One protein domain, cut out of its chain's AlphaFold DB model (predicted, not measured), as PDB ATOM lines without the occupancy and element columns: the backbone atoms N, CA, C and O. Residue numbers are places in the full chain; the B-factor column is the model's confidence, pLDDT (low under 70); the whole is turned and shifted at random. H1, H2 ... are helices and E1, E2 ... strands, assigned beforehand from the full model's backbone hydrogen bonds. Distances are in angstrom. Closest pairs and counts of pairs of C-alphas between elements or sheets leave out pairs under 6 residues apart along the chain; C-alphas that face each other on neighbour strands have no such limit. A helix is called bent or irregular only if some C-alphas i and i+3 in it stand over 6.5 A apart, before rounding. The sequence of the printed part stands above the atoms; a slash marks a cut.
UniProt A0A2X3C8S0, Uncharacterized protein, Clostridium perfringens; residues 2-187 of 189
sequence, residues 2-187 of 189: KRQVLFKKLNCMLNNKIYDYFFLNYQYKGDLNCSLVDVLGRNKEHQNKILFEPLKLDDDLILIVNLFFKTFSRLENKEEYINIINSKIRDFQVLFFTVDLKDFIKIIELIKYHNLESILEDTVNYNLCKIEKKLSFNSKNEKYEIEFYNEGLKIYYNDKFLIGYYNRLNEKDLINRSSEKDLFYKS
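Overview. This is residues 2 to 187 of the 189 residues of an uncharacterized protein of Clostridium perfringens (UniProt A0A2X3C8S0). Four helices, H1, H4, H5 and H6, make an up-and-down bundle, each running against the one before it, and at one end of it residues 93 to 98 of H5 pack on E4 and E3 of a twisted sheet. H3 sits near the last residues of H1, and H8 and H9 form a tail after the sheet, of which residues 170 to 176 and 182 to 187 stick out. The printed part has 186 residues, with H1 to H7, then E1 to E4 in that order across an antiparallel sheet, then H8 and H9. The class is mixed, helices and strands; the whole is compact, with a radius of gyration of the C-alphas of 18.1 A and spans of 59 by 42 by 32 A.

Arrangement. Begin with H1, residues 2 to 28, which touches H4, residues 59 to 73, at Leu 10 and Phe 68, their closest C-alphas, 5.8 A apart; the tilt is steep, 39 degrees, opposite ways. Between them in the chain, H2, residues 36 to 39, is apart from H1, and H3, residues 44 to 50, is near H1. The hub is H5, residues 79 to 98, irregular, with C-alphas 80 and 83 7.4 A apart. Its residues 91 to 98 touch H1, closest at the C-alphas of Asn 25 and Thr 98, 7.3 A. With H6, residues 104 to 113, it forms a helical hairpin that only just touches, with 3 pairs of C-alphas within 8 A, closest Phe 96 and Phe 104, 6.2 A. H5 only just touches H7, residues 117 to 120, also with 3 pairs. H6 touches H4, closest at the C-alphas of Asn 66 and Leu 110, 6.4 A. Next, E1, residues 131 to 138, E2, 143 to 149, E3, 152 to 157, and E4, 160 to 166, form a meander, each strand the antiparallel neighbour of the one before. Look for N 135 and O 146 at 2.9 A, N 147 and O 154 at 2.8 A, and N 155 and O 163 at 2.7 A, within hydrogen-bond range. H5 is on this sheet, making two layers, over E4 at a height of 14.0 A. H8, residues 171 to 179, and H9, residues 181 to 186, meet only through their link. Every O i to N i+4 pair is within hydrogen-bond range in H1, H4, H6 and H8; H5 has 14 of 16, H9 1 of 2, and H3 1 of 3 beside 3 of 4 O i to N i+3 pairs; H2 and H7 are too short for such a pair.

Along the chain. Find C-alpha 2 at (155.572, 152.104, 102.426); H1 runs 39.8 A to C-alpha 28. H4 spans 21.2 A and H5 29.5 A. E1, 19.8 A, starts at (129.065, 119.719, 97.451), and H9 ends at C-alpha 186, (145.719, 143.707, 127.768).

Size, cuts and confidence. The C-alphas farthest apart, of Lys 2 and Lys 140, are 60.7 A apart. The printed part has no cut and no long link. The model's pLDDT is under 70 in residues 22 to 58, 121 to 122 and 168 to 187.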
ATOM      1  N   LYS A   2     156.996 151.667 102.536       83.31
ATOM      2  CA  LYS A   2     155.572 152.104 102.426       83.31
ATOM      3  C   LYS A   2     154.564 150.962 102.164       83.31
ATOM      4  O   LYS A   2     153.503 150.935 102.780       83.31
ATOM      5  N   ARG A   3     154.901 149.995 101.296       84.19
ATOM      6  CA  ARG A   3     154.024 148.847 100.973       84.19
ATOM      7  C   ARG A   3     153.879 147.842 102.121       84.19
ATOM      8  O   ARG A   3     152.786 147.342 102.330       84.19
ATOM      9  N   GLN A   4     154.938 147.598 102.892       87.56
ATOM     10  CA  GLN A   4     154.882 146.732 104.081       87.56
ATOM     11  C   GLN A   4     153.984 147.338 105.166       87.56
ATOM     12  O   GLN A   4     153.178 146.635 105.763       87.56
ATOM     13  N   VAL A   5     154.076 148.656 105.385       89.62
ATOM     14  CA  VAL A   5     153.182 149.365 106.315       89.62
ATOM     15  C   VAL A   5     151.727 149.251 105.854       89.62
ATOM     16  O   VAL A   5     150.857 148.939 106.663       89.62
ATOM     17  N   LEU A   6     151.460 149.449 104.559       89.69
ATOM     18  CA  LEU A   6     150.119 149.273 103.999       89.69
ATOM     19  C   LEU A   6     149.616 147.830 104.155       89.69
ATOM     20  O   LEU A   6     148.487 147.633 104.587       89.69
ATOM     21  N   PHE A   7     150.457 146.834 103.872       91.81
ATOM     22  CA  PHE A   7     150.119 145.423 104.045       91.81
ATOM     23  C   PHE A   7     149.725 145.106 105.493       91.81
ATOM     24  O   PHE A   7     148.671 144.521 105.729       91.81
ATOM     25  N   LYS A   8     150.511 145.571 106.473       89.25
ATOM     26  CA  LYS A   8     150.203 145.401 107.903       89.25
ATOM     27  C   LYS A   8     148.886 146.080 108.299       89.25
ATOM     28  O   LYS A   8     148.112 145.498 109.054       89.25
ATOM     29  N   LYS A   9     148.597 147.275 107.765       90.56
ATOM     30  CA  LYS A   9     147.313 147.966 107.989       90.56
ATOM     31  C   LYS A   9     146.133 147.182 107.417       90.56
ATOM     32  O   LYS A   9     145.153 146.977 108.124       90.56
ATOM     33  N   LEU A  10     146.248 146.707 106.176       90.44
ATOM     34  CA  LEU A  10     145.215 145.894 105.531       90.44
ATOM     35  C   LEU A  10     144.990 144.576 106.281       90.44
ATOM     36  O   LEU A  10     143.844 144.198 106.487       90.44
ATOM     37  N   ASN A  11     146.055 143.928 106.764       91.25
ATOM     38  CA  ASN A  11     145.941 142.738 107.608       91.25
ATOM     39  C   ASN A  11     145.139 143.018 108.889       91.25
ATOM     40  O   ASN A  11     144.268 142.239 109.254       91.25
ATOM     41  N   CYS A  12     145.401 144.147 109.554       88.75
ATOM     42  CA  CYS A  12     144.665 144.549 110.755       88.75
ATOM     43  C   CYS A  12     143.180 144.820 110.455       88.75
ATOM     44  O   CYS A  12     142.304 144.310 111.149       88.75
ATOM     45  N   MET A  13     142.878 145.552 109.378       87.44
ATOM     46  CA  MET A  13     141.492 145.783 108.949       87.44
ATOM     47  C   MET A  13     140.766 144.472 108.637       87.44
ATOM     48  O   MET A  13     139.608 144.295 109.007       87.44
ATOM     49  N   LEU A  14     141.462 143.542 107.981       87.44
ATOM     50  CA  LEU A  14     140.917 142.244 107.620       87.44
ATOM     51  C   LEU A  14     140.688 141.348 108.842       87.44
ATOM     52  O   LEU A  14     139.652 140.694 108.918       87.44
ATOM     53  N   ASN A  15     141.601 141.371 109.818       85.38
ATOM     54  CA  ASN A  15     141.408 140.723 111.117       85.38
ATOM     55  C   ASN A  15     140.120 141.199 111.779       85.38
ATOM     56  O   ASN A  15     139.300 140.369 112.148       85.38
ATOM     57  N   ASN A  16     139.926 142.515 111.885       80.25
ATOM     58  CA  ASN A  16     138.742 143.078 112.532       80.25
ATOM     59  C   ASN A  16     137.458 142.604 111.847       80.25
ATOM     60  O   ASN A  16     136.572 142.090 112.518       80.25
ATOM     61  N   LYS A  17     137.403 142.655 110.508       82.19
ATOM     62  CA  LYS A  17     136.245 142.146 109.760       82.19
ATOM     63  C   LYS A  17     136.010 140.653 110.007       82.19
ATOM     64  O   LYS A  17     134.884 140.259 110.272       82.19
ATOM     65  N   ILE A  18     137.052 139.820 109.960       80.19
ATOM     66  CA  ILE A  18     136.952 138.378 110.251       80.19
ATOM     67  C   ILE A  18     136.429 138.137 111.676       80.19
ATOM     68  O   ILE A  18     135.556 137.289 111.868       80.19
ATOM     69  N   TYR A  19     136.919 138.888 112.666       75.12
ATOM     70  CA  TYR A  19     136.429 138.803 114.040       75.12
ATOM     71  C   TYR A  19     134.966 139.232 114.159       75.12
ATOM     72  O   TYR A  19     134.230 138.558 114.874       75.12
ATOM     73  N   ASP A  20     134.519 140.262 113.434       72.00
ATOM     74  CA  ASP A  20     133.104 140.658 113.395       72.00
ATOM     75  C   ASP A  20     132.227 139.485 112.921       72.00
ATOM     76  O   ASP A  20     131.224 139.157 113.555       72.00
ATOM     77  N   TYR A  21     132.640 138.777 111.860       73.19
ATOM     78  CA  TYR A  21     131.922 137.592 111.372       73.19
ATOM     79  C   TYR A  21     131.890 136.452 112.397       73.19
ATOM     80  O   TYR A  21     130.843 135.835 112.604       73.19
ATOM     81  N   PHE A  22     133.008 136.173 113.072       68.19
ATOM     82  CA  PHE A  22     133.027 135.179 114.147       68.19
ATOM     83  C   PHE A  22     132.163 135.597 115.337       68.19
ATOM     84  O   PHE A  22     131.455 134.761 115.893       68.19
ATOM     85  N   PHE A  23     132.185 136.871 115.721       65.00
ATOM     86  CA  PHE A  23     131.375 137.399 116.813       65.00
ATOM     87  C   PHE A  23     129.882 137.230 116.530       65.00
ATOM     88  O   PHE A  23     129.157 136.718 117.383       65.00
ATOM     89  N   LEU A  24     129.444 137.557 115.309       62.16
ATOM     90  CA  LEU A  24     128.078 137.303 114.856       62.16
ATOM     91  C   LEU A  24     127.722 135.813 114.982       62.16
ATOM     92  O   LEU A  24     126.680 135.483 115.539       62.16
ATOM     93  N   ASN A  25     128.617 134.900 114.589       60.06
ATOM     94  CA  ASN A  25     128.410 133.457 114.771       60.06
ATOM     95  C   ASN A  25     128.186 133.048 116.238       60.06
ATOM     96  O   ASN A  25     127.268 132.291 116.547       60.06
ATOM     97  N   TYR A  26     129.020 133.545 117.157       57.94
ATOM     98  CA  TYR A  26     128.887 133.249 118.589       57.94
ATOM     99  C   TYR A  26     127.596 133.821 119.186       57.94
ATOM    100  O   TYR A  26     127.000 133.200 120.066       57.94
ATOM    101  N   GLN A  27     127.139 134.975 118.694       52.56
ATOM    102  CA  GLN A  27     125.834 135.521 119.054       52.56
ATOM    103  C   GLN A  27     124.701 134.576 118.616       52.56
ATOM    104  O   GLN A  27     123.787 134.324 119.395       52.56
ATOM    105  N   TYR A  28     124.787 133.987 117.418       52.41
ATOM    106  CA  TYR A  28     123.767 133.069 116.894       52.41
ATOM    107  C   TYR A  28     123.750 131.686 117.550       52.41
ATOM    108  O   TYR A  28     122.689 131.074 117.647       52.41
ATOM    109  N   LYS A  29     124.889 131.205 118.062       52.53
ATOM    110  CA  LYS A  29     124.973 129.928 118.796       52.53
ATOM    111  C   LYS A  29     124.438 129.993 120.229       52.53
ATOM    112  O   LYS A  29     124.316 128.964 120.880       52.53
ATOM    113  N   GLY A  30     124.101 131.186 120.714       48.19
ATOM    114  CA  GLY A  30     123.571 131.390 122.057       48.19
ATOM    115  C   GLY A  30     124.615 131.449 123.172       48.19
ATOM    116  O   GLY A  30     124.246 131.728 124.309       48.19
ATOM    117  N   ASP A  31     125.903 131.315 122.850       44.00
ATOM    118  CA  ASP A  31     127.007 131.444 123.814       44.00
ATOM    119  C   ASP A  31     127.193 132.894 124.310       44.00
ATOM    120  O   ASP A  31     127.746 133.129 125.382       44.00
ATOM    121  N   LEU A  32     126.708 133.883 123.545       43.53
ATOM    122  CA  LEU A  32     126.710 135.315 123.887       43.53
ATOM    123  C   LEU A  32     125.293 135.923 123.939       43.53
ATOM    124  O   LEU A  32     125.141 137.143 123.886       43.53
ATOM    125  N   ASN A  33     124.243 135.095 124.042       40.97
ATOM    126  CA  ASN A  33     122.847 135.542 123.905       40.97
ATOM    127  C   ASN A  33     122.371 136.538 124.980       40.97
ATOM    128  O   ASN A  33     121.361 137.206 124.777       40.97
ATOM    129  N   CYS A  34     123.095 136.695 126.088       40.56
ATOM    130  CA  CYS A  34     122.823 137.735 127.077       40.56
ATOM    131  C   CYS A  34     123.795 138.906 126.895       40.56
ATOM    132  O   CYS A  34     124.890 138.904 127.451       40.56
ATOM    133  N   SER A  35     123.410 139.900 126.093       43.25
ATOM    134  CA  SER A  35     123.660 141.330 126.378       43.25
ATOM    135  C   SER A  35     123.327 142.214 125.180       43.25
ATOM    136  O   SER A  35     122.693 143.240 125.367       43.25
ATOM    137  N   LEU A  36     123.694 141.851 123.946       42.56
ATOM    138  CA  LEU A  36     123.593 142.811 122.836       42.56
ATOM    139  C   LEU A  36     122.155 143.028 122.340       42.56
ATOM    140  O   LEU A  36     121.789 144.148 122.008       42.56
ATOM    141  N   VAL A  37     121.319 141.986 122.306       42.84
ATOM    142  CA  VAL A  37     119.909 142.117 121.887       42.84
ATOM    143  C   VAL A  37     119.102 142.943 122.896       42.84
ATOM    144  O   VAL A  37     118.308 143.792 122.486       42.84
ATOM    145  N   ASP A  38     119.377 142.755 124.189       39.38
ATOM    146  CA  ASP A  38     118.786 143.539 125.277       39.38
ATOM    147  C   ASP A  38     119.311 144.986 125.281       39.38
ATOM    148  O   ASP A  38     118.527 145.924 125.411       39.38
ATOM    149  N   VAL A  39     120.613 145.197 125.039       45.25
ATOM    150  CA  VAL A  39     121.230 146.533 124.893       45.25
ATOM    151  C   VAL A  39     120.702 147.279 123.662       45.25
ATOM    152  O   VAL A  39     120.566 148.499 123.695       45.25
ATOM    153  N   LEU A  40     120.377 146.569 122.579       45.22
ATOM    154  CA  LEU A  40     119.836 147.154 121.348       45.22
ATOM    155  C   LEU A  40     118.302 147.298 121.359       45.22
ATOM    156  O   LEU A  40     117.740 147.754 120.360       45.22
ATOM    157  N   GLY A  41     117.620 146.916 122.447       43.72
ATOM    158  CA  GLY A  41     116.176 147.100 122.620       43.72
ATOM    159  C   GLY A  41     115.313 146.364 121.589       43.72
ATOM    160  O   GLY A  41     114.224 146.829 121.251       43.72
ATOM    161  N   ARG A  42     115.795 145.245 121.028       44.22
ATOM    162  CA  ARG A  42     115.082 144.522 119.960       44.22
ATOM    163  C   ARG A  42     114.296 143.343 120.535       44.22
ATOM    164  O   ARG A  42     114.873 142.348 120.955       44.22
ATOM    165  N   ASN A  43     112.968 143.465 120.521       41.09
ATOM    166  CA  ASN A  43     112.006 142.463 120.998       41.09
ATOM    167  C   ASN A  43     112.242 141.048 120.421       41.09
ATOM    168  O   ASN A  43     112.731 140.887 119.300       41.09
ATOM    169  N   LYS A  44     111.793 140.019 121.160       46.47
ATOM    170  CA  LYS A  44     111.885 138.580 120.815       46.47
ATOM    171  C   LYS A  44     111.408 138.222 119.397       46.47
ATOM    172  O   LYS A  44     111.945 137.298 118.795       46.47
ATOM    173  N   GLU A  45     110.469 138.971 118.814       47.97
ATOM    174  CA  GLU A  45     110.018 138.765 117.425       47.97
ATOM    175  C   GLU A  45     111.104 139.037 116.368       47.97
ATOM    176  O   GLU A  45     110.990 138.582 115.232       47.97
ATOM    177  N   HIS A  46     112.168 139.773 116.704       44.75
ATOM    178  CA  HIS A  46     113.273 140.069 115.788       44.75
ATOM    179  C   HIS A  46     114.480 139.145 115.978       44.75
ATOM    180  O   HIS A  46     115.287 139.030 115.058       44.75
ATOM    181  N   GLN A  47     114.582 138.423 117.101       43.00
ATOM    182  CA  GLN A  47     115.655 137.445 117.329       43.00
ATOM    183  C   GLN A  47     115.665 136.361 116.239       43.00
ATOM    184  O   GLN A  47     116.708 136.091 115.649       43.00
ATOM    185  N   ASN A  48     114.489 135.846 115.864       42.22
ATOM    186  CA  ASN A  48     114.349 134.843 114.800       42.22
ATOM    187  C   ASN A  48     114.629 135.382 113.384       42.22
ATOM    188  O   ASN A  48     114.806 134.590 112.465       42.22
ATOM    189  N   LYS A  49     114.662 136.706 113.168       43.00
ATOM    190  CA  LYS A  49     115.063 137.283 111.871       43.00
ATOM    191  C   LYS A  49     116.579 137.368 111.734       43.00
ATOM    192  O   LYS A  49     117.097 137.080 110.665       43.00
ATOM    193  N   ILE A  50     117.268 137.719 112.818       44.41
ATOM    194  CA  ILE A  50     118.722 137.908 112.822       44.41
ATOM    195  C   ILE A  50     119.439 136.538 112.787       44.41
ATOM    196  O   ILE A  50     120.449 136.401 112.110       44.41
ATOM    197  N   LEU A  51     118.867 135.496 113.410       44.84
ATOM    198  CA  LEU A  51     119.444 134.140 113.516       44.84
ATOM    199  C   LEU A  51     119.718 133.396 112.196       44.84
ATOM    200  O   LEU A  51     120.436 132.402 112.211       44.84
ATOM    201  N   PHE A  52     119.150 133.837 111.071       45.56
ATOM    202  CA  PHE A  52     119.121 133.032 109.846       45.56
ATOM    203  C   PHE A  52     119.429 133.810 108.556       45.56
ATOM    204  O   PHE A  52     119.196 133.288 107.461       45.56
ATOM    205  N   GLU A  53     119.898 135.059 108.642       48.69
ATOM    206  CA  GLU A  53     120.346 135.784 107.451       48.69
ATOM    207  C   GLU A  53     121.785 135.378 107.093       48.69
ATOM    208  O   GLU A  53     122.688 135.545 107.915       48.69
ATOM    209  N   PRO A  54     122.032 134.840 105.883       48.56
ATOM    210  CA  PRO A  54     123.388 134.552 105.445       48.56
ATOM    211  C   PRO A  54     124.191 135.851 105.381       48.56
ATOM    212  O   PRO A  54     123.735 136.859 104.834       48.56
ATOM    213  N   LEU A  55     125.409 135.806 105.915       52.81
ATOM    214  CA  LEU A  55     126.345 136.918 105.863       52.81
ATOM    215  C   LEU A  55     126.808 137.105 104.418       52.81
ATOM    216  O   LEU A  55     127.706 136.414 103.937       52.81
ATOM    217  N   LYS A  56     126.174 138.044 103.711       53.97
ATOM    218  CA  LYS A  56     126.708 138.542 102.444       53.97
ATOM    219  C   LYS A  56     128.042 139.219 102.731       53.97
ATOM    220  O   LYS A  56     128.159 139.978 103.698       53.97
ATOM    221  N   LEU A  57     129.052 138.919 101.916       56.88
ATOM    222  CA  LEU A  57     130.285 139.688 101.963       56.88
ATOM    223  C   LEU A  57     129.936 141.113 101.536       56.88
ATOM    224  O   LEU A  57     129.485 141.326 100.416       56.88
ATOM    225  N   ASP A  58     130.091 142.059 102.460       66.56
ATOM    226  CA  ASP A  58     129.983 143.484 102.161       66.56
ATOM    227  C   ASP A  58     130.986 143.812 101.042       66.56
ATOM    228  O   ASP A  58     132.103 143.271 101.040       66.56
ATOM    229  N   ASP A  59     130.612 144.669 100.089       70.69
ATOM    230  CA  ASP A  59     131.491 145.079  98.985       70.69
ATOM    231  C   ASP A  59     132.818 145.642  99.534       70.69
ATOM    232  O   ASP A  59     133.893 145.430  98.958       70.69
ATOM    233  N   ASP A  60     132.762 146.241 100.728       71.81
ATOM    234  CA  ASP A  60     133.915 146.688 101.504       71.81
ATOM    235  C   ASP A  60     134.888 145.553 101.868       71.81
ATOM    236  O   ASP A  60     136.106 145.736 101.788       71.81
ATOM    237  N   LEU A  61     134.406 144.360 102.249       79.25
ATOM    238  CA  LEU A  61     135.295 143.240 102.574       79.25
ATOM    239  C   LEU A  61     135.979 142.697 101.316       79.25
ATOM    240  O   LEU A  61     137.188 142.456 101.337       79.25
ATOM    241  N   ILE A  62     135.248 142.551 100.209       82.94
ATOM    242  CA  ILE A  62     135.841 142.143  98.926       82.94
ATOM    243  C   ILE A  62     136.933 143.130  98.503       82.94
ATOM    244  O   ILE A  62     138.026 142.717  98.103       82.94
ATOM    245  N   LEU A  63     136.681 144.434  98.646       84.75
ATOM    246  CA  LEU A  63     137.664 145.471  98.358       84.75
ATOM    247  C   LEU A  63     138.909 145.343  99.248       84.75
ATOM    248  O   LEU A  63     140.033 145.388  98.735       84.75
ATOM    249  N   ILE A  64     138.734 145.146 100.560       86.00
ATOM    250  CA  ILE A  64     139.845 144.961 101.506       86.00
ATOM    251  C   ILE A  64     140.669 143.720 101.138       86.00
ATOM    252  O   ILE A  64     141.895 143.813 101.070       86.00
ATOM    253  N   VAL A  65     140.026 142.585 100.841       89.25
ATOM    254  CA  VAL A  65     140.697 141.340 100.416       89.25
ATOM    255  C   VAL A  65     141.475 141.549  99.118       89.25
ATOM    256  O   VAL A  65     142.642 141.164  99.017       89.25
ATOM    257  N   ASN A  66     140.870 142.212  98.134       89.62
ATOM    258  CA  ASN A  66     141.522 142.510  96.863       89.62
ATOM    259  C   ASN A  66     142.769 143.388  97.060       89.62
ATOM    260  O   ASN A  66     143.843 143.078  96.542       89.62
ATOM    261  N   LEU A  67     142.660 144.467  97.844       91.00
ATOM    262  CA  LEU A  67     143.794 145.336  98.164       91.00
ATOM    263  C   LEU A  67     144.884 144.592  98.938       91.00
ATOM    264  O   LEU A  67     146.072 144.821  98.695       91.00
ATOM    265  N   PHE A  68     144.491 143.700  99.845       93.00
ATOM    266  CA  PHE A  68     145.396 142.876 100.631       93.00
ATOM    267  C   PHE A  68     146.239 141.958  99.736       93.00
ATOM    268  O   PHE A  68     147.470 142.065  99.749       93.00
ATOM    269  N   PHE A  69     145.607 141.151  98.876       92.06
ATOM    270  CA  PHE A  69     146.316 140.269  97.941       92.06
ATOM    271  C   PHE A  69     147.130 141.040  96.897       92.06
ATOM    272  O   PHE A  69     148.288 140.699  96.649       92.06
ATOM    273  N   LYS A  70     146.598 142.145  96.358       92.06
ATOM    274  CA  LYS A  70     147.329 143.031  95.436       92.06
ATOM    275  C   LYS A  70     148.585 143.628  96.066       92.06
ATOM    276  O   LYS A  70     149.594 143.836  95.394       92.06
ATOM    277  N   THR A  71     148.511 143.994  97.344       91.12
ATOM    278  CA  THR A  71     149.659 144.568  98.052       91.12
ATOM    279  C   THR A  71     150.707 143.491  98.300       91.12
ATOM    280  O   THR A  71     151.880 143.738  98.028       91.12
ATOM    281  N   PHE A  72     150.283 142.299  98.732       91.56
ATOM    282  CA  PHE A  72     151.155 141.141  98.937       91.56
ATOM    283  C   PHE A  72     151.894 140.720  97.660       91.56
ATOM    284  O   PHE A  72     153.118 140.586  97.678       91.56
ATOM    285  N   SER A  73     151.193 140.606  96.525       89.88
ATOM    286  CA  SER A  73     151.799 140.210  95.242       89.88
ATOM    287  C   SER A  73     152.915 141.163  94.781       89.88
ATOM    288  O   SER A  73     153.811 140.775  94.032       89.88
ATOM    289  N   ARG A  74     152.924 142.400  95.295       90.06
ATOM    290  CA  ARG A  74     153.901 143.456  94.989       90.06
ATOM    291  C   ARG A  74     154.964 143.675  96.072       90.06
ATOM    292  O   ARG A  74     155.713 144.655  95.972       90.06
ATOM    293  N   LEU A  75     155.007 142.839  97.112       89.44
ATOM    294  CA  LEU A  75     156.093 142.835  98.095       89.44
ATOM    295  C   LEU A  75     157.337 142.152  97.509       89.44
ATOM    296  O   LEU A  75     157.227 141.185  96.752       89.44
ATOM    297  N   GLU A  76     158.508 142.676  97.868       85.56
ATOM    298  CA  GLU A  76     159.814 142.136  97.465       85.56
ATOM    299  C   GLU A  76     160.132 140.855  98.259       85.56
ATOM    300  O   GLU A  76     160.315 139.806  97.655       85.56
ATOM    301  N   ASN A  77     160.037 140.890  99.594       83.69
ATOM    302  CA  ASN A  77     160.215 139.717 100.467       83.69
ATOM    303  C   ASN A  77     158.872 139.057 100.807       83.69
ATOM    304  O   ASN A  77     158.347 139.244 101.903       83.69
ATOM    305  N   LYS A  78     158.275 138.320  99.864       85.50
ATOM    306  CA  LYS A  78     156.968 137.666 100.087       85.50
ATOM    307  C   LYS A  78     157.022 136.569 101.148       85.50
ATOM    308  O   LYS A  78     156.068 136.436 101.907       85.50
ATOM    309  N   GLU A  79     158.130 135.832 101.206       84.38
ATOM    310  CA  GLU A  79     158.328 134.657 102.066       84.38
ATOM    311  C   GLU A  79     158.021 134.935 103.543       84.38
ATOM    312  O   GLU A  79     157.311 134.164 104.183       84.38
ATOM    313  N   GLU A  80     158.438 136.099 104.048       86.56
ATOM    314  CA  GLU A  80     158.189 136.549 105.427       86.56
ATOM    315  C   GLU A  80     156.686 136.635 105.767       86.56
ATOM    316  O   GLU A  80     156.284 136.455 106.916       86.56
ATOM    317  N   TYR A  81     155.832 136.892 104.772       88.31
ATOM    318  CA  TYR A  81     154.403 137.152 104.965       88.31
ATOM    319  C   TYR A  81     153.502 135.996 104.513       88.31
ATOM    320  O   TYR A  81     152.288 136.080 104.701       88.31
ATOM    321  N   ILE A  82     154.058 134.905 103.969       87.69
ATOM    322  CA  ILE A  82     153.282 133.740 103.499       87.69
ATOM    323  C   ILE A  82     152.388 133.190 104.613       87.69
ATOM    324  O   ILE A  82     151.198 132.968 104.401       87.69
ATOM    325  N   ASN A  83     152.923 133.054 105.829       85.62
ATOM    326  CA  ASN A  83     152.168 132.545 106.977       85.62
ATOM    327  C   ASN A  83     150.943 133.407 107.314       85.62
ATOM    328  O   ASN A  83     149.906 132.879 107.711       85.62
ATOM    329  N   ILE A  84     151.033 134.727 107.115       88.75
ATOM    330  CA  ILE A  84     149.907 135.643 107.328       88.75
ATOM    331  C   ILE A  84     148.832 135.397 106.268       88.75
ATOM    332  O   ILE A  84     147.660 135.274 106.614       88.75
ATOM    333  N   ILE A  85     149.216 135.271 104.994       87.50
ATOM    334  CA  ILE A  85     148.271 134.978 103.906       87.50
ATOM    335  C   ILE A  85     147.582 133.629 104.126       87.50
ATOM    336  O   ILE A  85     146.354 133.553 104.081       87.50
ATOM    337  N   ASN A  86     148.356 132.585 104.425       86.44
ATOM    338  CA  ASN A  86     147.834 131.247 104.684       86.44
ATOM    339  C   ASN A  86     146.850 131.247 105.857       86.44
ATOM    340  O   ASN A  86     145.779 130.648 105.768       86.44
ATOM    341  N   SER A  87     147.174 131.970 106.931       86.12
ATOM    342  CA  SER A  87     146.271 132.153 108.068       86.12
ATOM    343  C   SER A  87     144.953 132.817 107.649       86.12
ATOM    344  O   SER A  87     143.881 132.285 107.935       86.12
ATOM    345  N   LYS A  88     145.000 133.906 106.863       88.75
ATOM    346  CA  LYS A  88     143.784 134.581 106.370       88.75
ATOM    347  C   LYS A  88     142.912 133.676 105.503       88.75
ATOM    348  O   LYS A  88     141.693 133.690 105.631       88.75
ATOM    349  N   ILE A  89     143.519 132.878 104.632       87.44
ATOM    350  CA  ILE A  89     142.785 131.934 103.781       87.44
ATOM    351  C   ILE A  89     142.095 130.871 104.631       87.44
ATOM    352  O   ILE A  89     140.915 130.600 104.412       87.44
ATOM    353  N   ARG A  90     142.788 130.320 105.633       86.50
ATOM    354  CA  ARG A  90     142.188 129.377 106.586       86.50
ATOM    355  C   ARG A  90     141.024 130.004 107.345       86.50
ATOM    356  O   ARG A  90     139.999 129.352 107.510       86.50
ATOM    357  N   ASP A  91     141.141 131.262 107.766       86.00
ATOM    358  CA  ASP A  91     140.032 131.978 108.403       86.00
ATOM    359  C   ASP A  91     138.814 132.046 107.474       86.00
ATOM    360  O   ASP A  91     137.713 131.690 107.889       86.00
ATOM    361  N   PHE A  92     138.997 132.405 106.199       87.56
ATOM    362  CA  PHE A  92     137.900 132.428 105.227       87.56
ATOM    363  C   PHE A  92     137.291 131.049 104.954       87.56
ATOM    364  O   PHE A  92     136.073 130.946 104.830       87.56
ATOM    365  N   GLN A  93     138.101 129.989 104.911       87.00
ATOM    366  CA  GLN A  93     137.608 128.610 104.800       87.00
ATOM    367  C   GLN A  93     136.748 128.230 106.009       87.00
ATOM    368  O   GLN A  93     135.675 127.653 105.856       87.00
ATOM    369  N   VAL A  94     137.178 128.599 107.220       85.06
ATOM    370  CA  VAL A  94     136.378 128.379 108.429       85.06
ATOM    371  C   VAL A  94     135.077 129.177 108.363       85.06
ATOM    372  O   VAL A  94     134.015 128.637 108.674       85.06
ATOM    373  N   LEU A  95     135.124 130.448 107.956       84.44
ATOM    374  CA  LEU A  95     133.933 131.288 107.824       84.44
ATOM    375  C   LEU A  95     132.960 130.732 106.774       84.44
ATOM    376  O   LEU A  95     131.753 130.719 107.007       84.44
ATOM    377  N   PHE A  96     133.463 130.191 105.661       87.62
ATOM    378  CA  PHE A  96     132.633 129.509 104.669       87.62
ATOM    379  C   PHE A  96     131.749 128.446 105.316       87.62
ATOM    380  O   PHE A  96     130.548 128.456 105.067       87.62
ATOM    381  N   PHE A  97     132.300 127.579 106.169       85.19
ATOM    382  CA  PHE A  97     131.525 126.535 106.845       85.19
ATOM    383  C   PHE A  97     130.694 127.045 108.013       85.19
ATOM    384  O   PHE A  97     129.568 126.604 108.199       85.19
ATOM    385  N   THR A  98     131.255 127.936 108.825       80.06
ATOM    386  CA  THR A  98     130.696 128.248 110.146       80.06
ATOM    387  C   THR A  98     129.722 129.421 110.141       80.06
ATOM    388  O   THR A  98     128.932 129.509 111.073       80.06
ATOM    389  N   VAL A  99     129.753 130.286 109.120       76.19
ATOM    390  CA  VAL A  99     128.831 131.430 108.954       76.19
ATOM    391  C   VAL A  99     128.206 131.508 107.558       76.19
ATOM    392  O   VAL A  99     127.646 132.533 107.184       76.19
ATOM    393  N   ASP A 100     128.330 130.431 106.778       77.31
ATOM    394  CA  ASP A 100     127.838 130.334 105.402       77.31
ATOM    395  C   ASP A 100     128.303 131.476 104.490       77.31
ATOM    396  O   ASP A 100     127.513 132.082 103.768       77.31
ATOM    397  N   LEU A 101     129.607 131.771 104.510       80.94
ATOM    398  CA  LEU A 101     130.218 132.799 103.664       80.94
ATOM    399  C   LEU A 101     130.186 132.406 102.171       80.94
ATOM    400  O   LEU A 101     131.201 132.004 101.605       80.94
ATOM    401  N   LYS A 102     129.020 132.492 101.520       74.62
ATOM    402  CA  LYS A 102     128.793 132.008 100.141       74.62
ATOM    403  C   LYS A 102     129.734 132.639  99.115       74.62
ATOM    404  O   LYS A 102     130.136 131.990  98.154       74.62
ATOM    405  N   ASP A 103     130.133 133.880  99.359       78.06
ATOM    406  CA  ASP A 103     131.043 134.640  98.506       78.06
ATOM    407  C   ASP A 103     132.524 134.213  98.639       78.06
ATOM    408  O   ASP A 103     133.389 134.806  97.999       78.06
ATOM    409  N   PHE A 104     132.854 133.171  99.416       84.44
ATOM    410  CA  PHE A 104     134.220 132.631  99.513       84.44
ATOM    411  C   PHE A 104     134.827 132.272  98.140       84.44
ATOM    412  O   PHE A 104     136.028 132.439  97.939       84.44
ATOM    413  N   ILE A 105     134.002 131.883  97.160       84.12
ATOM    414  CA  ILE A 105     134.440 131.648  95.772       84.12
ATOM    415  C   ILE A 105     135.136 132.888  95.186       84.12
ATOM    416  O   ILE A 105     136.182 132.753  94.556       84.12
ATOM    417  N   LYS A 106     134.649 134.103  95.473       86.12
ATOM    418  CA  LYS A 106     135.283 135.351  95.011       86.12
ATOM    419  C   LYS A 106     136.675 135.545  95.617       86.12
ATOM    420  O   LYS A 106     137.570 136.075  94.969       86.12
ATOM    421  N   ILE A 107     136.888 135.099  96.857       87.19
ATOM    422  CA  ILE A 107     138.207 135.150  97.506       87.19
ATOM    423  C   ILE A 107     139.182 134.217  96.782       87.19
ATOM    424  O   ILE A 107     140.315 134.614  96.514       87.19
ATOM    425  N   ILE A 108     138.730 133.014  96.412       85.94
ATOM    426  CA  ILE A 108     139.509 132.078  95.591       85.94
ATOM    427  C   ILE A 108     139.856 132.715  94.237       85.94
ATOM    428  O   ILE A 108     141.010 132.676  93.821       85.94
ATOM    429  N   GLU A 109     138.893 133.339  93.560       88.19
ATOM    430  CA  GLU A 109     139.124 134.012  92.274       88.19
ATOM    431  C   GLU A 109     140.154 135.145  92.379       88.19
ATOM    432  O   GLU A 109     141.011 135.278  91.506       88.19
ATOM    433  N   LEU A 110     140.136 135.921  93.466       90.00
ATOM    434  CA  LEU A 110     141.133 136.965  93.712       90.00
ATOM    435  C   LEU A 110     142.545 136.392  93.910       90.00
ATOM    436  O   LEU A 110     143.514 137.002  93.459       90.00
ATOM    437  N   ILE A 111     142.682 135.224  94.545       88.25
ATOM    438  CA  ILE A 111     143.972 134.528  94.684       88.25
ATOM    439  C   ILE A 111     144.539 134.180  93.303       88.25
ATOM    440  O   ILE A 111     145.714 134.463  93.041       88.25
ATOM    441  N   LYS A 112     143.698 133.636  92.412       87.44
ATOM    442  CA  LYS A 112     144.078 133.327  91.025       87.44
ATOM    443  C   LYS A 112     144.452 134.586  90.256       87.44
ATOM    444  O   LYS A 112     145.517 134.659  89.659       87.44
ATOM    445  N   TYR A 113     143.605 135.610  90.333       90.75
ATOM    446  CA  TYR A 113     143.799 136.881  89.640       90.75
ATOM    447  C   TYR A 113     145.131 137.563  89.993       90.75
ATOM    448  O   TYR A 113     145.765 138.177  89.136       90.75
ATOM    449  N   HIS A 114     145.584 137.447  91.246       89.44
ATOM    450  CA  HIS A 114     146.865 138.005  91.697       89.44
ATOM    451  C   HIS A 114     148.060 137.049  91.527       89.44
ATOM    452  O   HIS A 114     149.144 137.369  92.020       89.44
ATOM    453  N   ASN A 115     147.888 135.918  90.825       86.69
ATOM    454  CA  ASN A 115     148.902 134.886  90.575       86.69
ATOM    455  C   ASN A 115     149.572 134.371  91.859       86.69
ATOM    456  O   ASN A 115     150.794 134.247  91.934       86.69
ATOM    457  N   LEU A 116     148.777 134.120  92.903       86.06
ATOM    458  CA  LEU A 116     149.287 133.663  94.198       86.06
ATOM    459  C   LEU A 116     149.203 132.139  94.380       86.06
ATOM    460  O   LEU A 116     149.615 131.634  95.420       86.06
ATOM    461  N   GLU A 117     148.689 131.403  93.393       82.31
ATOM    462  CA  GLU A 117     148.387 129.968  93.498       82.31
ATOM    463  C   GLU A 117     149.619 129.135  93.877       82.31
ATOM    464  O   GLU A 117     149.546 128.340  94.809       82.31
ATOM    465  N   SER A 118     150.772 129.389  93.251       74.75
ATOM    466  CA  SER A 118     152.021 128.654  93.509       74.75
ATOM    467  C   SER A 118     152.623 128.913  94.894       74.75
ATOM    468  O   SER A 118     153.475 128.165  95.354       74.75
ATOM    469  N   ILE A 119     152.230 130.005  95.554       75.75
ATOM    470  CA  ILE A 119     152.704 130.364  96.901       75.75
ATOM    471  C   ILE A 119     151.795 129.737  97.970       75.75
ATOM    472  O   ILE A 119     152.183 129.599  99.128       75.75
ATOM    473  N   LEU A 120     150.568 129.379  97.588       75.44
ATOM    474  CA  LEU A 120     149.472 129.045  98.496       75.44
ATOM    475  C   LEU A 120     148.896 127.644  98.238       75.44
ATOM    476  O   LEU A 120     147.846 127.313  98.793       75.44
ATOM    477  N   GLU A 121     149.571 126.852  97.403       66.00
ATOM    478  CA  GLU A 121     149.104 125.587  96.825       66.00
ATOM    479  C   GLU A 121     148.578 124.615  97.892       66.00
ATOM    480  O   GLU A 121     147.469 124.101  97.767       66.00
ATOM    481  N   ASP A 122     149.288 124.485  99.015       67.69
ATOM    482  CA  ASP A 122     148.913 123.573 100.104       67.69
ATOM    483  C   ASP A 122     147.809 124.110 101.031       67.69
ATOM    484  O   ASP A 122     147.265 123.381 101.867       67.69
ATOM    485  N   THR A 123     147.489 125.404 100.942       73.69
ATOM    486  CA  THR A 123     146.520 126.050 101.840       73.69
ATOM    487  C   THR A 123     145.164 126.258 101.178       73.69
ATOM    488  O   THR A 123     144.137 126.193 101.856       73.69
ATOM    489  N   VAL A 124     145.119 126.492  99.866       73.31
ATOM    490  CA  VAL A 124     143.869 126.757  99.143       73.31
ATOM    491  C   VAL A 124     143.275 125.453  98.618       73.31
ATOM    492  O   VAL A 124     143.703 124.922  97.601       73.31
ATOM    493  N   ASN A 125     142.215 124.962  99.260       77.25
ATOM    494  CA  ASN A 125     141.426 123.868  98.698       77.25
ATOM    495  C   ASN A 125     140.387 124.422  97.704       77.25
ATOM    496  O   ASN A 125     139.328 124.909  98.098       77.25
ATOM    497  N   TYR A 126     140.673 124.338  96.403       74.88
ATOM    498  CA  TYR A 126     139.760 124.794  95.344       74.88
ATOM    499  C   TYR A 126     138.458 123.979  95.258       74.88
ATOM    500  O   TYR A 126     137.457 124.476  94.748       74.88
ATOM    501  N   ASN A 127     138.446 122.758  95.797       79.31
ATOM    502  CA  ASN A 127     137.268 121.891  95.855       79.31
ATOM    503  C   ASN A 127     136.477 122.050  97.164       79.31
ATOM    504  O   ASN A 127     135.518 121.312  97.388       79.31
ATOM    505  N   LEU A 128     136.840 123.004  98.031       83.00
ATOM    506  CA  LEU A 128     136.175 123.221  99.319       83.00
ATOM    507  C   LEU A 128     134.689 123.569  99.165       83.00
ATOM    508  O   LEU A 128     133.873 123.146  99.975       83.00
ATOM    509  N   CYS A 129     134.340 124.333  98.127       82.75
ATOM    510  CA  CYS A 129     132.962 124.749  97.849       82.75
ATOM    511  C   CYS A 129     132.145 123.692  97.100       82.75
ATOM    512  O   CYS A 129     130.960 123.910  96.850       82.75
ATOM    513  N   LYS A 130     132.762 122.576  96.700       88.12
ATOM    514  CA  LYS A 130     132.070 121.525  95.968       88.12
ATOM    515  C   LYS A 130     131.271 120.669  96.947       88.12
ATOM    516  O   LYS A 130     131.827 120.083  97.874       88.12
ATOM    517  N   ILE A 131     129.964 120.607  96.718       90.12
ATOM    518  CA  ILE A 131     129.065 119.719  97.451       90.12
ATOM    519  C   ILE A 131     129.281 118.301  96.920       90.12
ATOM    520  O   ILE A 131     129.077 118.038  95.735       90.12
ATOM    521  N   GLU A 132     129.678 117.392  97.802       91.75
ATOM    522  CA  GLU A 132     129.872 115.972  97.492       91.75
ATOM    523  C   GLU A 132     128.562 115.194  97.629       91.75
ATOM    524  O   GLU A 132     128.268 114.286  96.851       91.75
ATOM    525  N   LYS A 133     127.745 115.555  98.622       91.94
ATOM    526  CA  LYS A 133     126.467 114.893  98.886       91.94
ATOM    527  C   LYS A 133     125.467 115.859  99.499       91.94
ATOM    528  O   LYS A 133     125.827 116.719 100.296       91.94
ATOM    529  N   LYS A 134     124.192 115.658  99.174       95.31
ATOM    530  CA  LYS A 134     123.072 116.428  99.712       95.31
ATOM    531  C   LYS A 134     121.997 115.489 100.249       95.31
ATOM    532  O   LYS A 134     121.631 114.528  99.576       95.31
ATOM    533  N   LEU A 135     121.531 115.738 101.470       92.38
ATOM    534  CA  LEU A 135     120.411 115.033 102.097       92.38
ATOM    535  C   LEU A 135     119.298 116.032 102.404       92.38
ATOM    536  O   LEU A 135     119.577 117.125 102.893       92.38
ATOM    537  N   SER A 136     118.049 115.651 102.149       94.25
ATOM    538  CA  SER A 136     116.886 116.508 102.389       94.25
ATOM    539  C   SER A 136     115.803 115.748 103.144       94.25
ATOM    540  O   SER A 136     115.472 114.618 102.786       94.25
ATOM    541  N   PHE A 137     115.242 116.387 104.167       91.00
ATOM    542  CA  PHE A 137     114.137 115.871 104.969       91.00
ATOM    543  C   PHE A 137     112.999 116.887 104.936       91.00
ATOM    544  O   PHE A 137     113.183 118.029 105.355       91.00
ATOM    545  N   ASN A 138     111.832 116.465 104.450       90.69
ATOM    546  CA  ASN A 138     110.667 117.332 104.305       90.69
ATOM    547  C   ASN A 138     109.535 116.858 105.228       90.69
ATOM    548  O   ASN A 138     109.128 115.697 105.170       90.69
ATOM    549  N   SER A 139     109.006 117.773 106.038       84.88
ATOM    550  CA  SER A 139     107.715 117.663 106.727       84.88
ATOM    551  C   SER A 139     106.725 118.661 106.101       84.88
ATOM    552  O   SER A 139     107.082 119.392 105.179       84.88
ATOM    553  N   LYS A 140     105.463 118.710 106.561       82.56
ATOM    554  CA  LYS A 140     104.422 119.580 105.966       82.56
ATOM    555  C   LYS A 140     104.848 121.051 105.819       82.56
ATOM    556  O   LYS A 140     104.490 121.657 104.816       82.56
ATOM    557  N   ASN A 141     105.598 121.593 106.783       85.12
ATOM    558  CA  ASN A 141     106.004 123.007 106.817       85.12
ATOM    559  C   ASN A 141     107.514 123.203 107.041       85.12
ATOM    560  O   ASN A 141     107.962 124.332 107.240       85.12
ATOM    561  N   GLU A 142     108.292 122.122 107.063       85.25
ATOM    562  CA  GLU A 142     109.703 122.174 107.430       85.25
ATOM    563  C   GLU A 142     110.548 121.423 106.416       85.25
ATOM    564  O   GLU A 142     110.236 120.294 106.034       85.25
ATOM    565  N   LYS A 143     111.646 122.050 106.016       88.12
ATOM    566  CA  LYS A 143     112.669 121.478 105.155       88.12
ATOM    567  C   LYS A 143     114.000 121.550 105.886       88.12
ATOM    568  O   LYS A 143     114.509 122.641 106.124       88.12
ATOM    569  N   TYR A 144     114.586 120.400 106.192       88.12
ATOM    570  CA  TYR A 144     115.984 120.311 106.598       88.12
ATOM    571  C   TYR A 144     116.825 119.854 105.420       88.12
ATOM    572  O   TYR A 144     116.458 118.928 104.696       88.12
ATOM    573  N   GLU A 145     117.976 120.484 105.243       93.12
ATOM    574  CA  GLU A 145     118.897 120.171 104.167       93.12
ATOM    575  C   GLU A 145     120.321 120.116 104.712       93.12
ATOM    576  O   GLU A 145     120.772 121.037 105.382       93.12
ATOM    577  N   ILE A 146     121.014 119.010 104.458       90.00
ATOM    578  CA  ILE A 146     122.396 118.801 104.885       90.00
ATOM    579  C   ILE A 146     123.256 118.690 103.635       90.00
ATOM    580  O   ILE A 146     123.072 117.782 102.822       90.00
ATOM    581  N   GLU A 147     124.199 119.610 103.499       93.75
ATOM    582  CA  GLU A 147     125.197 119.636 102.439       93.75
ATOM    583  C   GLU A 147     126.535 119.158 102.998       93.75
ATOM    584  O   GLU A 147     127.088 119.748 103.927       93.75
ATOM    585  N   PHE A 148     127.052 118.075 102.431       89.06
ATOM    586  CA  PHE A 148     128.361 117.525 102.752       89.06
ATOM    587  C   PHE A 148     129.374 118.018 101.727       89.06
ATOM    588  O   PHE A 148     129.159 117.912 100.519       89.06
ATOM    589  N   TYR A 149     130.493 118.511 102.232       90.75
ATOM    590  CA  TYR A 149     131.643 118.977 101.474       90.75
ATOM    591  C   TYR A 149     132.853 118.113 101.842       90.75
ATOM    592  O   TYR A 149     132.850 117.428 102.865       90.75
ATOM    593  N   ASN A 150     133.926 118.187 101.054       83.81
ATOM    594  CA  ASN A 150     135.146 117.413 101.321       83.81
ATOM    595  C   ASN A 150     135.750 117.667 102.714       83.81
ATOM    596  O   ASN A 150     136.312 116.765 103.326       83.81
ATOM    597  N   GLU A 151     135.622 118.891 103.230       85.75
ATOM    598  CA  GLU A 151     136.267 119.318 104.478       85.75
ATOM    599  C   GLU A 151     135.263 119.686 105.580       85.75
ATOM    600  O   GLU A 151     135.638 120.287 106.584       85.75
ATOM    601  N   GLY A 152     133.977 119.371 105.416       89.25
ATOM    602  CA  GLY A 152     132.970 119.776 106.390       89.25
ATOM    603  C   GLY A 152     131.538 119.522 105.950       89.25
ATOM    604  O   GLY A 152     131.272 118.858 104.950       89.25
ATOM    605  N   LEU A 153     130.597 120.078 106.703       89.38
ATOM    606  CA  LEU A 153     129.175 120.020 106.379       89.38
ATOM    607  C   LEU A 153     128.472 121.319 106.753       89.38
ATOM    608  O   LEU A 153     128.931 122.063 107.623       89.38
ATOM    609  N   LYS A 154     127.333 121.562 106.115       89.00
ATOM    610  CA  LYS A 154     126.413 122.650 106.437       89.00
ATOM    611  C   LYS A 154     124.997 122.112 106.535       89.00
ATOM    612  O   LYS A 154     124.602 121.248 105.758       89.00
ATOM    613  N   ILE A 155     124.245 122.627 107.493       83.38
ATOM    614  CA  ILE A 155     122.855 122.282 107.756       83.38
ATOM    615  C   ILE A 155     122.023 123.540 107.550       83.38
ATOM    616  O   ILE A 155     122.362 124.611 108.058       83.38
ATOM    617  N   TYR A 156     120.920 123.386 106.832       84.94
ATOM    618  CA  TYR A 156     119.960 124.428 106.528       84.94
ATOM    619  C   TYR A 156     118.569 124.015 107.018       84.94
ATOM    620  O   TYR A 156     118.195 122.844 106.937       84.94
ATOM    621  N   TYR A 157     117.801 124.988 107.505       83.56
ATOM    622  CA  TYR A 157     116.389 124.866 107.862       83.56
ATOM    623  C   TYR A 157     115.584 125.877 107.044       83.56
ATOM    624  O   TYR A 157     115.869 127.073 107.086       83.56
ATOM    625  N   ASN A 158     114.598 125.403 106.283       83.12
ATOM    626  CA  ASN A 158     113.780 126.207 105.371       83.12
ATOM    627  C   ASN A 158     114.635 127.114 104.470       83.12
ATOM    628  O   ASN A 158     114.416 128.322 104.394       83.12
ATOM    629  N   ASP A 159     115.653 126.515 103.840       82.81
ATOM    630  CA  ASP A 159     116.626 127.166 102.948       82.81
ATOM    631  C   ASP A 159     117.521 128.231 103.610       82.81
ATOM    632  O   ASP A 159     118.276 128.933 102.930       82.81
ATOM    633  N   LYS A 160     117.492 128.338 104.943       80.06
ATOM    634  CA  LYS A 160     118.363 129.232 105.707       80.06
ATOM    635  C   LYS A 160     119.440 128.460 106.446       80.06
ATOM    636  O   LYS A 160     119.175 127.388 106.980       80.06
ATOM    637  N   PHE A 161     120.653 129.004 106.481       79.62
ATOM    638  CA  PHE A 161     121.767 128.377 107.183       79.62
ATOM    639  C   PHE A 161     121.471 128.283 108.679       79.62
ATOM    640  O   PHE A 161     121.086 129.271 109.298       79.62
ATOM    641  N   LEU A 162     121.640 127.086 109.238       75.81
ATOM    642  CA  LEU A 162     121.431 126.803 110.654       75.81
ATOM    643  C   LEU A 162     122.773 126.653 111.371       75.81
ATOM    644  O   LEU A 162     123.042 127.331 112.355       75.81
ATOM    645  N   ILE A 163     123.611 125.738 110.888       76.69
ATOM    646  CA  ILE A 163     124.916 125.454 111.479       76.69
ATOM    647  C   ILE A 163     125.808 124.770 110.454       76.69
ATOM    648  O   ILE A 163     125.337 124.047 109.579       76.69
ATOM    649  N   GLY A 164     127.115 124.947 110.587       79.88
ATOM    650  CA  GLY A 164     128.080 124.186 109.819       79.88
ATOM    651  C   GLY A 164     129.310 123.856 110.638       79.88
ATOM    652  O   GLY A 164     129.597 124.467 111.672       79.88
ATOM    653  N   TYR A 165     130.011 122.841 110.163       81.38
ATOM    654  CA  TYR A 165     131.185 122.269 110.790       81.38
ATOM    655  C   TYR A 165     132.306 122.167 109.761       81.38
ATOM    656  O   TYR A 165     132.062 121.842 108.600       81.38
ATOM    657  N   TYR A 166     133.529 122.451 110.204       85.38
ATOM    658  CA  TYR A 166     134.741 122.339 109.405       85.38
ATOM    659  C   TYR A 166     135.663 121.312 110.058       85.38
ATOM    660  O   TYR A 166     136.127 121.522 111.178       85.38
ATOM    661  N   ASN A 167     135.930 120.215 109.351       73.81
ATOM    662  CA  ASN A 167     136.629 119.034 109.857       73.81
ATOM    663  C   ASN A 167     138.080 119.325 110.270       73.81
ATOM    664  O   ASN A 167     138.641 118.592 111.078       73.81
ATOM    665  N   ARG A 168     138.698 120.392 109.742       68.69
ATOM    666  CA  ARG A 168     140.071 120.788 110.100       68.69
ATOM    667  C   ARG A 168     140.165 121.737 111.302       68.69
ATOM    668  O   ARG A 168     141.251 122.236 111.579       68.69
ATOM    669  N   LEU A 169     139.067 122.015 112.013       58.12
ATOM    670  CA  LEU A 169     139.137 122.691 113.314       58.12
ATOM    671  C   LEU A 169     139.602 121.688 114.373       58.12
ATOM    672  O   LEU A 169     138.807 120.879 114.848       58.12
ATOM    673  N   ASN A 170     140.866 121.761 114.788       48.03
ATOM    674  CA  ASN A 170     141.271 121.105 116.028       48.03
ATOM    675  C   ASN A 170     140.616 121.830 117.219       48.03
ATOM    676  O   ASN A 170     140.516 123.057 117.220       48.03
ATOM    677  N   GLU A 171     140.236 121.103 118.277       41.91
ATOM    678  CA  GLU A 171     139.717 121.695 119.531       41.91
ATOM    679  C   GLU A 171     140.631 122.804 120.080       41.91
ATOM    680  O   GLU A 171     140.163 123.813 120.605       41.91
ATOM    681  N   LYS A 172     141.949 122.666 119.888       43.22
ATOM    682  CA  LYS A 172     142.941 123.677 120.277       43.22
ATOM    683  C   LYS A 172     142.798 125.004 119.519       43.22
ATOM    684  O   LYS A 172     143.071 126.044 120.106       43.22
ATOM    685  N   ASP A 173     142.350 124.994 118.262       46.69
ATOM    686  CA  ASP A 173     142.174 126.215 117.461       46.69
ATOM    687  C   ASP A 173     140.927 126.999 117.891       46.69
ATOM    688  O   ASP A 173     140.920 128.230 117.851       46.69
ATOM    689  N   LEU A 174     139.893 126.303 118.377       45.50
ATOM    690  CA  LEU A 174     138.724 126.923 119.011       45.50
ATOM    691  C   LEU A 174     139.105 127.593 120.341       45.50
ATOM    692  O   LEU A 174     138.693 128.723 120.604       45.50
ATOM    693  N   ILE A 175     139.939 126.926 121.146       42.84
ATOM    694  CA  ILE A 175     140.407 127.435 122.443       42.84
ATOM    695  C   ILE A 175     141.389 128.606 122.260       42.84
ATOM    696  O   ILE A 175     141.238 129.632 122.921       42.84
ATOM    697  N   ASN A 176     142.336 128.536 121.320       41.81
ATOM    698  CA  ASN A 176     143.285 129.631 121.062       41.81
ATOM    699  C   ASN A 176     142.609 130.898 120.511       41.81
ATOM    700  O   ASN A 176     142.986 132.013 120.860       41.81
ATOM    701  N   ARG A 177     141.555 130.758 119.700       49.16
ATOM    702  CA  ARG A 177     140.767 131.912 119.232       49.16
ATOM    703  C   ARG A 177     139.948 132.564 120.349       49.16
ATOM    704  O   ARG A 177     139.649 133.752 120.273       49.16
ATOM    705  N   SER A 178     139.614 131.812 121.400       39.56
ATOM    706  CA  SER A 178     138.972 132.362 122.599       39.56
ATOM    707  C   SER A 178     139.954 133.126 123.501       39.56
ATOM    708  O   SER A 178     139.558 134.127 124.093       39.56
ATOM    709  N   SER A 179     141.235 132.736 123.532       37.25
ATOM    710  CA  SER A 179     142.285 133.415 124.306       37.25
ATOM    711  C   SER A 179     142.907 134.624 123.593       37.25
ATOM    712  O   SER A 179     143.441 135.510 124.255       37.25
ATOM    713  N   GLU A 180     142.772 134.759 122.268       41.59
ATOM    714  CA  GLU A 180     143.147 135.995 121.555       41.59
ATOM    715  C   GLU A 180     142.272 137.210 121.933       41.59
ATOM    716  O   GLU A 180     142.722 138.351 121.800       41.59
ATOM    717  N   LYS A 181     141.071 137.000 122.502       42.56
ATOM    718  CA  LYS A 181     140.282 138.086 123.119       42.56
ATOM    719  C   LYS A 181     141.042 138.787 124.254       42.56
ATOM    720  O   LYS A 181     140.852 139.988 124.450       42.56
ATOM    721  N   ASP A 182     141.956 138.098 124.939       37.94
ATOM    722  CA  ASP A 182     142.745 138.689 126.026       37.94
ATOM    723  C   ASP A 182     143.846 139.636 125.528       37.94
ATOM    724  O   ASP A 182     144.290 140.508 126.279       37.94
ATOM    725  N   LEU A 183     144.274 139.531 124.264       35.28
ATOM    726  CA  LEU A 183     145.274 140.441 123.686       35.28
ATOM    727  C   LEU A 183     144.691 141.835 123.409       35.28
ATOM    728  O   LEU A 183     145.379 142.841 123.595       35.28
ATOM    729  N   PHE A 184     143.405 141.919 123.058       37.22
ATOM    730  CA  PHE A 184     142.713 143.202 122.904       37.22
ATOM    731  C   PHE A 184     142.448 143.893 124.250       37.22
ATOM    732  O   PHE A 184     142.525 145.117 124.328       37.22
ATOM    733  N   TYR A 185     142.220 143.135 125.327       38.06
ATOM    734  CA  TYR A 185     142.004 143.699 126.666       38.06
ATOM    735  C   TYR A 185     143.295 144.059 127.415       38.06
ATOM    736  O   TYR A 185     143.289 144.986 128.223       38.06
ATOM    737  N   LYS A 186     144.421 143.384 127.142       30.77
ATOM    738  CA  LYS A 186     145.719 143.707 127.768       30.77
ATOM    739  C   LYS A 186     146.448 144.900 127.147       30.77
ATOM    740  O   LYS A 186     147.427 145.356 127.721       30.77
ATOM    741  N   SER A 187     145.968 145.428 126.022       32.69
ATOM    742  CA  SER A 187     146.585 146.582 125.347       32.69
ATOM    743  C   SER A 187     146.099 147.946 125.870       32.69
ATOM    744  O   SER A 187     146.601 148.970 125.422       32.69
TER     745      SER A 187